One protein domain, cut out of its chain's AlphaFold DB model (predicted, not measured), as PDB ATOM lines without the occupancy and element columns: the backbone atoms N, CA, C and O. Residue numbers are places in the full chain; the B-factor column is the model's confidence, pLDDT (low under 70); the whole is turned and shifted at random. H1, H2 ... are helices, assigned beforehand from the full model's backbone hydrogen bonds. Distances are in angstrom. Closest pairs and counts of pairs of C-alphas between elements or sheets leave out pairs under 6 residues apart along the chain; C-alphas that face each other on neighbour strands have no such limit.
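Overview. This is residues 9 to 128 of the 128 residues of an uncharacterized protein of Halioglobus maricola (UniProt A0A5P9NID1). This is an elongated helical bundle in which H3 and H5 run side by side in opposite ways, while H2 opens away from H3 as a V whose narrow end is at the H2 to H3 link. H1 crosses the middle of H3 at a steep tilt, and the short H4 sits where the end of H3 turns over into H5. The printed part has 120 residues with five named helices, H1 to H5 in order along the chain, and no named strand; the class is all helix. The whole is compact, with a radius of gyration of the C-alphas of 15.2 A, and spans 48 by 27 by 20 A.

Arrangement. H1, residues 9 to 24, touches H3, residues 65 to 91, at a steep tilt of 49 degrees, the same way; H3 takes part with residues 72 to 83 alone, and the closest C-alphas, of Ser 13 and Leu 76, are 5.0 A apart. H2, residues 34 to 59, is apart from H1. H2 and H3 form a helical hairpin at a steep tilt of 43 degrees, opposite ways; they touch through residues 56 to 57 and 65 to 69 alone, with the closest C-alphas, of Leu 56 and His 65, 6.6 A apart. H3 is the hub and touches the four other helices. H4, residues 95 to 99, touches H3 at residues 85 to 89 alone, with the closest C-alphas, of Ala 89 and Gly 95, 3.9 A apart. H5, residues 103 to 126, touches H3 at a shallow tilt of 11 degrees, opposite ways, with the closest C-alphas, of Leu 66 and Gly 120, 4.5 A apart. H5 also touches H2, the same way, at a shallow tilt of 33 degrees, only just short of steep; the closest C-alphas, of Ser 52 and Ile 116, are 6.1 A apart. H2, H3 and H5 make an up-and-down bundle, each running against the one before it. Every O i to N i+4 pair is within hydrogen-bond range in H1, against 20 of 22 in H2, 19 of 23 in H3, 18 of 20 in H5 and 0 of 1 in H4, where 1 of 2 O i to N i+3 pairs is within range.

Along the chain. H1 begins at C-alpha 9, (139.731, 157.576, 148.185), and is 22.5 A long. H2 is 35.6 A long, with a kink of 30 degrees near residue 50. H3, the longest helix with 27 residues, measures 37.4 A and begins at C-alpha 65, (143.955, 167.742, 137.259). H4 has five residues. H5 is 34.6 A long, with a kink of 27 degrees near residue 110, and ends at C-alpha 126, (152.412, 171.972, 133.135).

Size, cuts and confidence. The two C-alphas farthest apart, of Asp 93 and Arg 128, are 50.1 A apart. The printed part has no cut, and no link is long. The mean pLDDT of the printed part is 93.6; residue 128 alone is under 70.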
ATOM      1  N   LEU A   9     139.564 156.272 147.538       93.62
ATOM      2  CA  LEU A   9     139.731 157.576 148.185       93.62
ATOM      3  C   LEU A   9     139.235 157.575 149.633       93.62
ATOM      4  O   LEU A   9     139.893 158.156 150.490       93.62
ATOM      5  N   LEU A  10     138.126 156.887 149.922       94.69
ATOM      6  CA  LEU A  10     137.658 156.702 151.297       94.69
ATOM      7  C   LEU A  10     138.680 155.926 152.132       94.69
ATOM      8  O   LEU A  10     139.053 156.386 153.207       94.69
ATOM      9  N   ALA A  11     139.199 154.808 151.619       94.88
ATOM     10  CA  ALA A  11     140.257 154.055 152.289       94.88
ATOM     11  C   ALA A  11     141.502 154.924 152.522       94.88
ATOM     12  O   ALA A  11     142.045 154.938 153.622       94.88
ATOM     13  N   TYR A  12     141.919 155.698 151.519       93.19
ATOM     14  CA  TYR A  12     143.045 156.621 151.640       93.19
ATOM     15  C   TYR A  12     142.818 157.655 152.749       93.19
ATOM     16  O   TYR A  12     143.673 157.820 153.611       93.19
ATOM     17  N   SER A  13     141.634 158.273 152.789       94.12
ATOM     18  CA  SER A  13     141.262 159.228 153.838       94.12
ATOM     19  C   SER A  13     141.246 158.605 155.236       94.12
ATOM     20  O   SER A  13     141.735 159.217 156.182       94.12
ATOM     21  N   PHE A  14     140.771 157.362 155.355       95.25
ATOM     22  CA  PHE A  14     140.789 156.612 156.604       95.25
ATOM     23  C   PHE A  14     142.215 156.331 157.079       95.25
ATOM     24  O   PHE A  14     142.524 156.574 158.240       95.25
ATOM     25  N   PHE A  15     143.109 155.872 156.195       95.75
ATOM     26  CA  PHE A  15     144.508 155.642 156.562       95.75
ATOM     27  C   PHE A  15     145.226 156.939 156.926       95.75
ATOM     28  O   PHE A  15     145.958 156.961 157.910       95.75
ATOM     29  N   THR A  16     144.976 158.023 156.190       93.12
ATOM     30  CA  THR A  16     145.481 159.353 156.536       93.12
ATOM     31  C   THR A  16     145.042 159.760 157.941       93.12
ATOM     32  O   THR A  16     145.889 160.112 158.762       93.12
ATOM     33  N   TRP A  17     143.741 159.683 158.232       95.44
ATOM     34  CA  TRP A  17     143.198 159.983 159.554       95.44
ATOM     35  C   TRP A  17     143.842 159.108 160.634       95.44
ATOM     36  O   TRP A  17     144.351 159.622 161.626       95.44
ATOM     37  N   LEU A  18     143.892 157.793 160.405       95.75
ATOM     38  CA  LEU A  18     144.444 156.825 161.345       95.75
ATOM     39  C   LEU A  18     145.916 157.116 161.650       95.75
ATOM     40  O   LEU A  18     146.318 157.064 162.807       95.75
ATOM     41  N   THR A  19     146.724 157.464 160.644       93.56
ATOM     42  CA  THR A  19     148.122 157.866 160.851       93.56
ATOM     43  C   THR A  19     148.223 159.098 161.752       93.56
ATOM     44  O   THR A  19     148.990 159.074 162.712       93.56
ATOM     45  N   PHE A  20     147.437 160.151 161.500       92.06
ATOM     46  CA  PHE A  20     147.433 161.341 162.360       92.06
ATOM     47  C   PHE A  20     146.959 161.031 163.781       92.06
ATOM     48  O   PHE A  20     147.567 161.484 164.747       92.06
ATOM     49  N   TYR A  21     145.904 160.231 163.919       93.94
ATOM     50  CA  TYR A  21     145.393 159.824 165.220       93.94
ATOM     51  C   TYR A  21     146.451 159.067 166.031       93.94
ATOM     52  O   TYR A  21     146.724 159.433 167.173       93.94
ATOM     53  N   LEU A  22     147.108 158.071 165.422       95.50
ATOM     54  CA  LEU A  22     148.139 157.263 166.076       95.50
ATOM     55  C   LEU A  22     149.357 158.090 166.502       95.50
ATOM     56  O   LEU A  22     149.860 157.897 167.604       95.50
ATOM     57  N   ILE A  23     149.813 159.026 165.664       93.06
ATOM     58  CA  ILE A  23     150.929 159.923 166.011       93.06
ATOM     59  C   ILE A  23     150.542 160.849 167.174       93.06
ATOM     60  O   ILE A  23     151.380 161.172 168.013       93.06
ATOM     61  N   GLY A  24     149.280 161.273 167.238       90.31
ATOM     62  CA  GLY A  24     148.783 162.144 168.296       90.31
ATOM     63  C   GLY A  24     148.573 161.460 169.647       90.31
ATOM     64  O   GLY A  24     148.378 162.155 170.645       90.31
ATOM     65  N   LEU A  25     148.594 160.129 169.733       93.06
ATOM     66  CA  LEU A  25     148.343 159.417 170.990       93.06
ATOM     67  C   LEU A  25     149.314 159.825 172.122       93.06
ATOM     68  O   LEU A  25     150.459 160.201 171.857       93.06
ATOM     69  N   PRO A  26     148.886 159.748 173.401       92.88
ATOM     70  CA  PRO A  26     147.589 159.240 173.876       92.88
ATOM     71  C   PRO A  26     146.438 160.262 173.866       92.88
ATOM     72  O   PRO A  26     145.277 159.863 173.825       92.88
ATOM     73  N   GLU A  27     146.719 161.568 173.862       90.69
ATOM     74  CA  GLU A  27     145.683 162.614 173.985       90.69
ATOM     75  C   GLU A  27     145.436 163.391 172.687       90.69
ATOM     76  O   GLU A  27     144.952 164.523 172.684       90.69
ATOM     77  N   TYR A  28     145.723 162.748 171.559       90.94
ATOM     78  CA  TYR A  28     145.536 163.284 170.216       90.94
ATOM     79  C   TYR A  28     146.189 164.669 170.036       90.94
ATOM     80  O   TYR A  28     145.548 165.608 169.578       90.94
ATOM     81  N   TYR A  29     147.473 164.771 170.390       93.19
ATOM     82  CA  TYR A  29     148.351 165.951 170.414       93.19
ATOM     83  C   TYR A  29     148.095 166.972 171.531       93.19
ATOM     84  O   TYR A  29     148.890 167.903 171.661       93.19
ATOM     85  N   GLN A  30     147.056 166.833 172.361       94.12
ATOM     86  CA  GLN A  30     146.797 167.805 173.439       94.12
ATOM     87  C   GLN A  30     147.940 167.889 174.455       94.12
ATOM     88  O   GLN A  30     148.279 168.980 174.907       94.12
ATOM     89  N   GLN A  31     148.598 166.762 174.712       94.75
ATOM     90  CA  GLN A  31     149.749 166.645 175.599       94.75
ATOM     91  C   GLN A  31     151.032 167.298 175.052       94.75
ATOM     92  O   GLN A  31     152.027 167.399 175.767       94.75
ATOM     93  N   TRP A  32     151.052 167.713 173.780       94.38
ATOM     94  CA  TRP A  32     152.219 168.341 173.162       94.38
ATOM     95  C   TRP A  32     152.250 169.840 173.459       94.38
ATOM     96  O   TRP A  32     151.214 170.500 173.556       94.38
ATOM     97  N   TRP A  33     153.454 170.404 173.519       95.38
ATOM     98  CA  TRP A  33     153.640 171.851 173.580       95.38
ATOM     99  C   TRP A  33     153.107 172.534 172.314       95.38
ATOM    100  O   TRP A  33     153.203 171.988 171.213       95.38
ATOM    101  N   ASP A  34     152.585 173.754 172.443       93.25
ATOM    102  CA  ASP A  34     151.909 174.428 171.326       93.25
ATOM    103  C   ASP A  34     152.825 174.679 170.123       93.25
ATOM    104  O   ASP A  34     152.397 174.536 168.978       93.25
ATOM    105  N   TRP A  35     154.113 174.942 170.353       95.62
ATOM    106  CA  TRP A  35     155.087 175.071 169.268       95.62
ATOM    107  C   TRP A  35     155.268 173.761 168.489       95.62
ATOM    108  O   TRP A  35     155.493 173.790 167.279       95.62
ATOM    109  N   ALA A  36     155.140 172.606 169.150       94.69
ATOM    110  CA  ALA A  36     155.258 171.308 168.497       94.69
ATOM    111  C   ALA A  36     154.034 171.049 167.611       94.69
ATOM    112  O   ALA A  36     154.187 170.568 166.490       94.69
ATOM    113  N   LYS A  37     152.837 171.462 168.055       94.19
ATOM    114  CA  LYS A  37     151.612 171.440 167.233       94.19
ATOM    115  C   LYS A  37     151.777 172.307 165.981       94.19
ATOM    116  O   LYS A  37     151.488 171.847 164.879       94.19
ATOM    117  N   VAL A  38     152.314 173.524 166.124       95.19
ATOM    118  CA  VAL A  38     152.625 174.414 164.986       95.19
ATOM    119  C   VAL A  38     153.604 173.750 164.015       95.19
ATOM    120  O   VAL A  38     153.371 173.745 162.806       95.19
ATOM    121  N   LEU A  39     154.677 173.146 164.530       94.44
ATOM    122  CA  LEU A  39     155.673 172.461 163.710       94.44
ATOM    123  C   LEU A  39     155.068 171.273 162.948       94.44
ATOM    124  O   LEU A  39     155.325 171.132 161.755       94.44
ATOM    125  N   VAL A  40     154.211 170.466 163.584       92.00
ATOM    126  CA  VAL A  40     153.475 169.378 162.911       92.00
ATOM    127  C   VAL A  40     152.590 169.917 161.797       92.00
ATOM    128  O   VAL A  40     152.605 169.369 160.697       92.00
ATOM    129  N   VAL A  41     151.852 171.001 162.048       93.38
ATOM    130  CA  VAL A  41     150.998 171.635 161.036       93.38
ATOM    131  C   VAL A  41     151.812 172.061 159.817       93.38
ATOM    132  O   VAL A  41     151.438 171.735 158.688       93.38
ATOM    133  N   ILE A  42     152.949 172.725 160.027       94.25
ATOM    134  CA  ILE A  42     153.840 173.147 158.940       94.25
ATOM    135  C   ILE A  42     154.397 171.929 158.201       94.25
ATOM    136  O   ILE A  42     154.290 171.857 156.978       94.25
ATOM    137  N   LEU A  43     154.959 170.956 158.923       93.62
ATOM    138  CA  LEU A  43     155.586 169.783 158.318       93.62
ATOM    139  C   LEU A  43     154.592 168.959 157.511       93.62
ATOM    140  O   LEU A  43     154.874 168.633 156.360       93.62
ATOM    141  N   ALA A  44     153.422 168.644 158.066       91.69
ATOM    142  CA  ALA A  44     152.446 167.877 157.314       91.69
ATOM    143  C   ALA A  44     151.875 168.702 156.148       91.69
ATOM    144  O   ALA A  44     151.770 168.160 155.053       91.69
ATOM    145  N   THR A  45     151.657 170.016 156.286       92.50
ATOM    146  CA  THR A  45     151.327 170.868 155.123       92.50
ATOM    147  C   THR A  45     152.392 170.744 154.026       92.50
ATOM    148  O   THR A  45     152.059 170.484 152.873       92.50
ATOM    149  N   LEU A  46     153.683 170.836 154.360       94.81
ATOM    150  CA  LEU A  46     154.770 170.684 153.388       94.81
ATOM    151  C   LEU A  46     154.796 169.293 152.745       94.81
ATOM    152  O   LEU A  46     154.933 169.194 151.528       94.81
ATOM    153  N   VAL A  47     154.605 168.228 153.527       94.56
ATOM    154  CA  VAL A  47     154.550 166.840 153.035       94.56
ATOM    155  C   VAL A  47     153.367 166.623 152.092       94.56
ATOM    156  O   VAL A  47     153.493 165.913 151.093       94.56
ATOM    157  N   TYR A  48     152.225 167.264 152.342       94.44
ATOM    158  CA  TYR A  48     151.052 167.087 151.494       94.44
ATOM    159  C   TYR A  48     151.209 167.698 150.094       94.44
ATOM    160  O   TYR A  48     150.456 167.323 149.199       94.44
ATOM    161  N   PHE A  49     152.201 168.562 149.830       95.38
ATOM    162  CA  PHE A  49     152.433 169.106 148.483       95.38
ATOM    163  C   PHE A  49     152.894 168.012 147.506       95.38
ATOM    164  O   PHE A  49     152.197 167.772 146.514       95.38
ATOM    165  N   PRO A  50     154.023 167.313 147.758       96.38
ATOM    166  CA  PRO A  50     154.461 166.217 146.904       96.38
ATOM    167  C   PRO A  50     153.485 165.039 146.931       96.38
ATOM    168  O   PRO A  50     153.260 164.439 145.882       96.38
ATOM    169  N   VAL A  51     152.849 164.744 148.072       95.06
ATOM    170  CA  VAL A  51     151.837 163.677 148.162       95.06
ATOM    171  C   VAL A  51     150.638 163.982 147.264       95.06
ATOM    172  O   VAL A  51     150.244 163.134 146.468       95.06
ATOM    173  N   SER A  52     150.094 165.200 147.315       95.00
ATOM    174  CA  SER A  52     148.967 165.596 146.459       95.00
ATOM    175  C   SER A  52     149.337 165.537 144.984       95.00
ATOM    176  O   SER A  52     148.557 165.036 144.178       95.00
ATOM    177  N   ARG A  53     150.547 165.993 144.627       95.44
ATOM    178  CA  ARG A  53     151.054 165.905 143.253       95.44
ATOM    179  C   ARG A  53     151.134 164.450 142.793       95.44
ATOM    180  O   ARG A  53     150.587 164.114 141.748       95.44
ATOM    181  N   TYR A  54     151.769 163.592 143.589       95.25
ATOM    182  CA  TYR A  54     151.908 162.168 143.298       95.25
ATOM    183  C   TYR A  54     150.544 161.490 143.127       95.25
ATOM    184  O   TYR A  54     150.307 160.831 142.116       95.25
ATOM    185  N   THR A  55     149.623 161.703 144.067       94.12
ATOM    186  CA  THR A  55     148.278 161.122 144.026       94.12
ATOM    187  C   THR A  55     147.511 161.592 142.791       94.12
ATOM    188  O   THR A  55     146.914 160.768 142.100       94.12
ATOM    189  N   LEU A  56     147.566 162.884 142.449       94.25
ATOM    190  CA  LEU A  56     146.886 163.416 141.266       94.25
ATOM    191  C   LEU A  56     147.440 162.860 139.952       94.25
ATOM    192  O   LEU A  56     146.651 162.603 139.048       94.25
ATOM    193  N   CYS A  57     148.755 162.654 139.854       92.69
ATOM    194  CA  CYS A  57     149.391 162.090 138.662       92.69
ATOM    195  C   CYS A  57     149.229 160.570 138.545       92.69
ATOM    196  O   CYS A  57     149.280 160.049 137.440       92.69
ATOM    197  N   LYS A  58     149.096 159.840 139.663       91.88
ATOM    198  CA  LYS A  58     149.071 158.367 139.657       91.88
ATOM    199  C   LYS A  58     147.664 157.776 139.686       91.88
ATOM    200  O   LYS A  58     147.459 156.659 139.222       91.88
ATOM    201  N   PHE A  59     146.705 158.478 140.286       91.31
ATOM    202  CA  PHE A  59     145.348 157.966 140.503       91.31
ATOM    203  C   PHE A  59     144.370 158.339 139.373       91.31
ATOM    204  O   PHE A  59     143.336 157.679 139.173       91.31
ATOM    205  N   TRP A  60     144.682 159.390 138.611       91.25
ATOM    206  CA  TRP A  60     143.898 159.839 137.465       91.25
ATOM    207  C   TRP A  60     144.778 160.055 136.236       91.25
ATOM    208  O   TRP A  60     145.736 160.814 136.294       91.25
ATOM    209  N   ASP A  61     144.347 159.478 135.113       85.75
ATOM    210  CA  ASP A  61     145.012 159.589 133.806       85.75
ATOM    211  C   ASP A  61     144.157 160.370 132.785       85.75
ATOM    212  O   ASP A  61     144.323 160.237 131.579       85.75
ATOM    213  N   ASP A  62     143.182 161.158 133.251       86.88
ATOM    214  CA  ASP A  62     142.195 161.839 132.394       86.88
ATOM    215  C   ASP A  62     142.566 163.289 132.027       86.88
ATOM    216  O   ASP A  62     141.782 163.978 131.376       86.88
ATOM    217  N   GLY A  63     143.727 163.779 132.478       84.75
ATOM    218  CA  GLY A  63     144.205 165.149 132.237       84.75
ATOM    219  C   GLY A  63     143.394 166.256 132.932       84.75
ATOM    220  O   GLY A  63     143.669 167.445 132.743       84.75
ATOM    221  N   ARG A  64     142.392 165.909 133.755       90.94
ATOM    222  CA  ARG A  64     141.502 166.859 134.447       90.94
ATOM    223  C   ARG A  64     141.995 167.185 135.857       90.94
ATOM    224  O   ARG A  64     141.238 167.106 136.830       90.94
ATOM    225  N   HIS A  65     143.260 167.582 135.977       92.88
ATOM    226  CA  HIS A  65     143.955 167.742 137.259       92.88
ATOM    227  C   HIS A  65     143.223 168.653 138.252       92.88
ATOM    228  O   HIS A  65     143.118 168.306 139.426       92.88
ATOM    229  N   LEU A  66     142.634 169.766 137.801       93.06
ATOM    230  CA  LEU A  66     141.916 170.679 138.701       93.06
ATOM    231  C   LEU A  66     140.612 170.083 139.260       93.06
ATOM    232  O   LEU A  66     140.290 170.271 140.433       93.06
ATOM    233  N   ALA A  67     139.850 169.359 138.435       93.56
ATOM    234  CA  ALA A  67     138.622 168.706 138.889       93.56
ATOM    235  C   ALA A  67     138.944 167.560 139.859       93.56
ATOM    236  O   ALA A  67     138.290 167.424 140.893       93.56
ATOM    237  N   ASN A  68     139.986 166.786 139.557       94.50
ATOM    238  CA  ASN A  68     140.454 165.692 140.406       94.50
ATOM    239  C   ASN A  68     141.013 166.203 141.738       94.50
ATOM    240  O   ASN A  68     140.755 165.601 142.774       94.50
ATOM    241  N   ALA A  69     141.687 167.354 141.738       96.12
ATOM    242  CA  ALA A  69     142.168 168.007 142.951       96.12
ATOM    243  C   ALA A  69     141.033 168.401 143.901       96.12
ATOM    244  O   ALA A  69     141.138 168.178 145.102       96.12
ATOM    245  N   ARG A  70     139.914 168.916 143.379       95.31
ATOM    246  CA  ARG A  70     138.732 169.215 144.206       95.31
ATOM    247  C   ARG A  70     138.126 167.950 144.809       95.31
ATOM    248  O   ARG A  70     137.768 167.954 145.981       95.31
ATOM    249  N   TRP A  71     138.053 166.866 144.034       95.31
ATOM    250  CA  TRP A  71     137.610 165.572 144.554       95.31
ATOM    251  C   TRP A  71     138.550 165.038 145.630       95.31
ATOM    252  O   TRP A  71     138.081 164.603 146.675       95.31
ATOM    253  N   LEU A  72     139.862 165.109 145.411       95.56
ATOM    254  CA  LEU A  72     140.851 164.683 146.393       95.56
ATOM    255  C   LEU A  72     140.744 165.502 147.689       95.56
ATOM    256  O   LEU A  72     140.725 164.916 148.765       95.56
ATOM    257  N   ALA A  73     140.597 166.828 147.590       96.44
ATOM    258  CA  ALA A  73     140.390 167.699 148.747       96.44
ATOM    259  C   ALA A  73     139.113 167.338 149.516       96.44
ATOM    260  O   ALA A  73     139.151 167.185 150.735       96.44
ATOM    261  N   LEU A  74     137.997 167.128 148.814       95.75
ATOM    262  CA  LEU A  74     136.732 166.722 149.426       95.75
ATOM    263  C   LEU A  74     136.864 165.378 150.161       95.75
ATOM    264  O   LEU A  74     136.473 165.269 151.320       95.75
ATOM    265  N   TYR A  75     137.443 164.368 149.509       94.88
ATOM    266  CA  TYR A  75     137.598 163.033 150.090       94.88
ATOM    267  C   TYR A  75     138.640 162.961 151.202       94.88
ATOM    268  O   TYR A  75     138.538 162.074 152.035       94.88
ATOM    269  N   LEU A  76     139.625 163.858 151.250       93.69
ATOM    270  CA  LEU A  76     140.567 163.910 152.370       93.69
ATOM    271  C   LEU A  76     140.041 164.715 153.555       93.69
ATOM    272  O   LEU A  76     140.426 164.427 154.678       93.69
ATOM    273  N   THR A  77     139.190 165.715 153.332       95.00
ATOM    274  CA  THR A  77     138.718 166.599 154.410       95.00
ATOM    275  C   THR A  77     137.428 166.106 155.044       95.00
ATOM    276  O   THR A  77     137.348 166.034 156.266       95.00
ATOM    277  N   LEU A  78     136.426 165.733 154.243       95.56
ATOM    278  CA  LEU A  78     135.100 165.400 154.760       95.56
ATOM    279  C   LEU A  78     135.103 164.113 155.607       95.56
ATOM    280  O   LEU A  78     134.635 164.175 156.740       95.56
ATOM    281  N   PRO A  79     135.645 162.968 155.145       95.38
ATOM    282  CA  PRO A  79     135.732 161.770 155.980       95.38
ATOM    283  C   PRO A  79     136.584 161.986 157.228       95.38
ATOM    284  O   PRO A  79     136.213 161.529 158.301       95.38
ATOM    285  N   LEU A  80     137.687 162.727 157.105       94.06
ATOM    286  CA  LEU A  80     138.603 163.001 158.210       94.06
ATOM    287  C   LEU A  80     137.921 163.830 159.305       94.06
ATOM    288  O   LEU A  80     137.947 163.439 160.466       94.06
ATOM    289  N   PHE A  81     137.188 164.879 158.919       95.44
ATOM    290  CA  PHE A  81     136.325 165.627 159.834       95.44
ATOM    291  C   PHE A  81     135.247 164.742 160.472       95.44
ATOM    292  O   PHE A  81     134.988 164.867 161.663       95.44
ATOM    293  N   VAL A  82     134.617 163.839 159.712       96.31
ATOM    294  CA  VAL A  82     133.610 162.913 160.261       96.31
ATOM    295  C   VAL A  82     134.226 161.988 161.309       96.31
ATOM    296  O   VAL A  82     133.626 161.791 162.364       96.31
ATOM    297  N   TYR A  83     135.419 161.444 161.062       95.94
ATOM    298  CA  TYR A  83     136.107 160.599 162.037       95.94
ATOM    299  C   TYR A  83     136.480 161.380 163.301       95.94
ATOM    300  O   TYR A  83     136.234 160.897 164.407       95.94
ATOM    301  N   ASP A  84     136.973 162.609 163.153       95.38
ATOM    302  CA  ASP A  84     137.282 163.482 164.288       95.38
ATOM    303  C   ASP A  84     136.028 163.899 165.054       95.38
ATOM    304  O   ASP A  84     136.038 163.911 166.280       95.38
ATOM    305  N   TYR A  85     134.918 164.159 164.366       95.94
ATOM    306  CA  TYR A  85     133.634 164.432 165.002       95.94
ATOM    307  C   TYR A  85     133.158 163.227 165.825       95.94
ATOM    308  O   TYR A  85     132.798 163.370 166.991       95.94
ATOM    309  N   LEU A  86     133.194 162.017 165.264       96.50
ATOM    310  CA  LEU A  86     132.798 160.810 165.996       96.50
ATOM    311  C   LEU A  86     133.698 160.559 167.215       96.50
ATOM    312  O   LEU A  86     133.208 160.201 168.285       96.50
ATOM    313  N   LEU A  87     135.005 160.775 167.083       95.19
ATOM    314  CA  LEU A  87     135.956 160.545 168.165       95.19
ATOM    315  C   LEU A  87     135.910 161.639 169.246       95.19
ATOM    316  O   LEU A  87     135.905 161.341 170.437       95.19
ATOM    317  N   LEU A  88     135.922 162.909 168.853       95.06
ATOM    318  CA  LEU A  88     136.076 164.037 169.770       95.06
ATOM    319  C   LEU A  88     134.730 164.595 170.220       95.06
ATOM    320  O   LEU A  88     134.522 164.792 171.413       95.06
ATOM    321  N   ALA A  89     133.810 164.827 169.283       95.19
ATOM    322  CA  ALA A  89     132.512 165.401 169.617       95.19
ATOM    323  C   ALA A  89     131.616 164.385 170.333       95.19
ATOM    324  O   ALA A  89     130.989 164.743 171.324       95.19
ATOM    325  N   VAL A  90     131.565 163.140 169.838       95.56
ATOM    326  CA  VAL A  90     130.680 162.095 170.378       95.56
ATOM    327  C   VAL A  90     131.372 161.276 171.466       95.56
ATOM    328  O   VAL A  90     130.884 161.229 172.588       95.56
ATOM    329  N   TYR A  91     132.509 160.635 171.174       95.38
ATOM    330  CA  TYR A  91     133.139 159.724 172.142       95.38
ATOM    331  C   TYR A  91     133.822 160.443 173.318       95.38
ATOM    332  O   TYR A  91     133.757 159.951 174.443       95.38
ATOM    333  N   LYS A  92     134.441 161.612 173.095       92.81
ATOM    334  CA  LYS A  92     135.011 162.451 174.171       92.81
ATOM    335  C   LYS A  92     134.062 163.525 174.714       92.81
ATOM    336  O   LYS A  92     134.495 164.329 175.533       92.81
ATOM    337  N   ASP A  93     132.807 163.535 174.265       94.94
ATOM    338  CA  ASP A  93     131.750 164.445 174.733       94.94
ATOM    339  C   ASP A  93     132.106 165.947 174.642       94.94
ATOM    340  O   ASP A  93     131.666 166.773 175.437       94.94
ATOM    341  N   LEU A  94     132.929 166.337 173.659       93.00
ATOM    342  CA  LEU A  94     133.320 167.742 173.456       93.00
ATOM    343  C   LEU A  94     132.312 168.531 172.601       93.00
ATOM    344  O   LEU A  94     132.440 169.751 172.452       93.00
ATOM    345  N   GLY A  95     131.340 167.849 171.981       93.88
ATOM    346  CA  GLY A  95     130.462 168.436 170.968       93.88
ATOM    347  C   GLY A  95     131.252 169.092 169.826       93.88
ATOM    348  O   GLY A  95     132.421 168.786 169.610       93.88
ATOM    349  N   ILE A  96     130.658 170.049 169.102       93.00
ATOM    350  CA  ILE A  96     131.381 170.812 168.059       93.00
ATOM    351  C   ILE A  96     132.490 171.711 168.638       93.00
ATOM    352  O   ILE A  96     133.326 172.221 167.898       93.00
ATOM    353  N   GLY A  97     132.526 171.886 169.964       93.44
ATOM    354  CA  GLY A  97     133.505 172.713 170.663       93.44
ATOM    355  C   GLY A  97     134.948 172.241 170.495       93.44
ATOM    356  O   GLY A  97     135.852 173.049 170.688       93.44
ATOM    357  N   PHE A  98     135.183 170.988 170.069       93.56
ATOM    358  CA  PHE A  98     136.533 170.452 169.850       93.56
ATOM    359  C   PHE A  98     137.358 171.272 168.844       93.56
ATOM    360  O   PHE A  98     138.580 171.299 168.947       93.56
ATOM    361  N   VAL A  99     136.720 171.998 167.918       93.62
ATOM    362  CA  VAL A  99     137.407 172.795 166.883       93.62
ATOM    363  C   VAL A  99     138.320 173.895 167.439       93.62
ATOM    364  O   VAL A  99     139.202 174.364 166.719       93.62
ATOM    365  N   VAL A 100     138.121 174.306 168.701       93.56
ATOM    366  CA  VAL A 100     138.936 175.318 169.395       93.56
ATOM    367  C   VAL A 100     140.176 174.700 170.064       93.56
ATOM    368  O   VAL A 100     141.285 175.061 169.671       93.56
ATOM    369  N   PRO A 101     140.064 173.753 171.022       93.25
ATOM    370  CA  PRO A 101     141.242 173.120 171.616       93.25
ATOM    371  C   PRO A 101     142.040 172.299 170.592       93.25
ATOM    372  O   PRO A 101     143.260 172.199 170.709       93.25
ATOM    373  N   TYR A 102     141.389 171.767 169.553       94.69
ATOM    374  CA  TYR A 102     142.021 171.047 168.443       94.69
ATOM    375  C   TYR A 102     142.158 171.927 167.187       94.69
ATOM    376  O   TYR A 102     141.940 171.468 166.065       94.69
ATOM    377  N   TRP A 103     142.533 173.201 167.356       94.69
ATOM    378  CA  TRP A 103     142.654 174.181 166.262       94.69
ATOM    379  C   TRP A 103     143.513 173.703 165.080       94.69
ATOM    380  O   TRP A 103     143.260 174.082 163.935       94.69
ATOM    381  N   TYR A 104     144.516 172.858 165.333       93.44
ATOM    382  CA  TYR A 104     145.386 172.299 164.299       93.44
ATOM    383  C   TYR A 104     144.623 171.380 163.342       93.44
ATOM    384  O   TYR A 104     144.914 171.396 162.149       93.44
ATOM    385  N   LEU A 105     143.623 170.630 163.823       93.38
ATOM    386  CA  LEU A 105     142.753 169.821 162.963       93.38
ATOM    387  C   LEU A 105     141.932 170.725 162.044       93.38
ATOM    388  O   LEU A 105     141.928 170.536 160.830       93.38
ATOM    389  N   THR A 106     141.336 171.776 162.614       93.25
ATOM    390  CA  THR A 106     140.600 172.798 161.859       93.25
ATOM    391  C   THR A 106     141.475 173.402 160.763       93.25
ATOM    392  O   THR A 106     141.073 173.445 159.600       93.25
ATOM    393  N   PHE A 107     142.703 173.807 161.106       94.06
ATOM    394  CA  PHE A 107     143.665 174.315 160.132       94.06
ATOM    395  C   PHE A 107     143.960 173.288 159.030       94.06
ATOM    396  O   PHE A 107     143.969 173.657 157.858       94.06
ATOM    397  N   PHE A 108     144.156 172.012 159.375       90.81
ATOM    398  CA  PHE A 108     144.391 170.943 158.401       90.81
ATOM    399  C   PHE A 108     143.236 170.759 157.418       90.81
ATOM    400  O   PHE A 108     143.468 170.586 156.221       90.81
ATOM    401  N   TYR A 109     141.989 170.836 157.888       92.31
ATOM    402  CA  TYR A 109     140.838 170.742 156.993       92.31
ATOM    403  C   TYR A 109     140.861 171.872 155.961       92.31
ATOM    404  O   TYR A 109     140.690 171.627 154.768       92.31
ATOM    405  N   PHE A 110     141.118 173.106 156.403       93.56
ATOM    406  CA  PHE A 110     141.194 174.259 155.507       93.56
ATOM    407  C   PHE A 110     142.420 174.218 154.590       93.56
ATOM    408  O   PHE A 110     142.308 174.570 153.413       93.56
ATOM    409  N   SER A 111     143.575 173.766 155.083       93.56
ATOM    410  CA  SER A 111     144.811 173.743 154.299       93.56
ATOM    411  C   SER A 111     144.668 172.853 153.067       93.56
ATOM    412  O   SER A 111     145.045 173.275 151.976       93.56
ATOM    413  N   PHE A 112     144.014 171.694 153.181       94.38
ATOM    414  CA  PHE A 112     143.743 170.803 152.048       94.38
ATOM    415  C   PHE A 112     142.880 171.453 150.958       94.38
ATOM    416  O   PHE A 112     143.143 171.245 149.770       94.38
ATOM    417  N   TRP A 113     141.907 172.290 151.329       95.38
ATOM    418  CA  TRP A 113     141.068 173.025 150.374       95.38
ATOM    419  C   TRP A 113     141.810 174.117 149.604       95.38
ATOM    420  O   TRP A 113     141.384 174.481 148.510       95.38
ATOM    421  N   VAL A 114     142.926 174.618 150.126       94.56
ATOM    422  CA  VAL A 114     143.765 175.603 149.428       94.56
ATOM    423  C   VAL A 114     144.876 174.898 148.654       94.56
ATOM    424  O   VAL A 114     145.059 175.098 147.452       94.56
ATOM    425  N   GLN A 115     145.597 174.025 149.345       95.56
ATOM    426  CA  GLN A 115     146.806 173.376 148.874       95.56
ATOM    427  C   GLN A 115     146.552 172.419 147.709       95.56
ATOM    428  O   GLN A 115     147.246 172.486 146.694       95.56
ATOM    429  N   ILE A 116     145.568 171.524 147.832       96.25
ATOM    430  CA  ILE A 116     145.343 170.477 146.830       96.25
ATOM    431  C   ILE A 116     144.855 171.095 145.509       96.25
ATOM    432  O   ILE A 116     145.435 170.773 144.466       96.25
ATOM    433  N   PRO A 117     143.873 172.023 145.495       96.50
ATOM    434  CA  PRO A 117     143.491 172.722 144.269       96.50
ATOM    435  C   PRO A 117     144.623 173.538 143.648       96.50
ATOM    436  O   PRO A 117     144.736 173.546 142.424       96.50
ATOM    437  N   TYR A 118     145.484 174.169 144.454       96.62
ATOM    438  CA  TYR A 118     146.664 174.868 143.942       96.62
ATOM    439  C   TYR A 118     147.622 173.914 143.208       96.62
ATOM    440  O   TYR A 118     148.042 174.201 142.086       96.62
ATOM    441  N   VAL A 119     147.908 172.739 143.784       96.56
ATOM    442  CA  VAL A 119     148.723 171.705 143.119       96.56
ATOM    443  C   VAL A 119     148.057 171.224 141.826       96.56
ATOM    444  O   VAL A 119     148.722 171.120 140.795       96.56
ATOM    445  N   GLY A 120     146.744 170.979 141.848       95.88
ATOM    446  CA  GLY A 120     145.986 170.583 140.659       95.88
ATOM    447  C   GLY A 120     145.995 171.637 139.551       95.88
ATOM    448  O   GLY A 120     146.115 171.292 138.379       95.88
ATOM    449  N   TRP A 121     145.906 172.918 139.911       96.19
ATOM    450  CA  TRP A 121     146.016 174.035 138.974       96.19
ATOM    451  C   TRP A 121     147.406 174.110 138.338       96.19
ATOM    452  O   TRP A 121     147.502 174.214 137.117       96.19
ATOM    453  N   LYS A 122     148.472 173.977 139.137       95.56
ATOM    454  CA  LYS A 122     149.851 173.971 138.632       95.56
ATOM    455  C   LYS A 122     150.096 172.811 137.658       95.56
ATOM    456  O   LYS A 122     150.600 173.032 136.564       95.56
ATOM    457  N   LEU A 123     149.652 171.598 138.000       94.50
ATOM    458  CA  LEU A 123     149.733 170.434 137.106       94.50
ATOM    459  C   LEU A 123     148.957 170.638 135.797       94.50
ATOM    460  O   LEU A 123     149.412 170.237 134.728       94.50
ATOM    461  N   GLN A 124     147.794 171.292 135.859       93.25
ATOM    462  CA  GLN A 124     147.015 171.613 134.665       93.25
ATOM    463  C   GLN A 124     147.766 172.567 133.723       93.25
ATOM    464  O   GLN A 124     147.585 172.466 132.513       93.25
ATOM    465  N   GLN A 125     148.574 173.486 134.260       91.62
ATOM    466  CA  GLN A 125     149.413 174.386 133.464       91.62
ATOM    467  C   GLN A 125     150.635 173.683 132.875       91.62
ATOM    468  O   GLN A 125     150.975 173.961 131.737       91.62
ATOM    469  N   GLU A 126     151.259 172.760 133.612       89.75
ATOM    470  CA  GLU A 126     152.412 171.972 133.135       89.75
ATOM    471  C   GLU A 126     152.056 171.033 131.964       89.75
ATOM    472  O   GLU A 126     152.935 170.639 131.206       89.75
ATOM    473  N   THR A 127     150.777 170.663 131.828       80.06
ATOM    474  CA  THR A 127     150.285 169.703 130.817       80.06
ATOM    475  C   THR A 127     149.639 170.389 129.598       80.06
ATOM    476  O   THR A 127     149.190 169.703 128.683       80.06
ATOM    477  N   ARG A 128     149.531 171.724 129.598       64.19
ATOM    478  CA  ARG A 128     149.039 172.523 128.460       64.19
ATOM    479  C   ARG A 128     150.183 172.914 127.542       64.19
ATOM    480  O   ARG A 128     149.937 172.897 126.320       64.19
TER     481      ARG A 128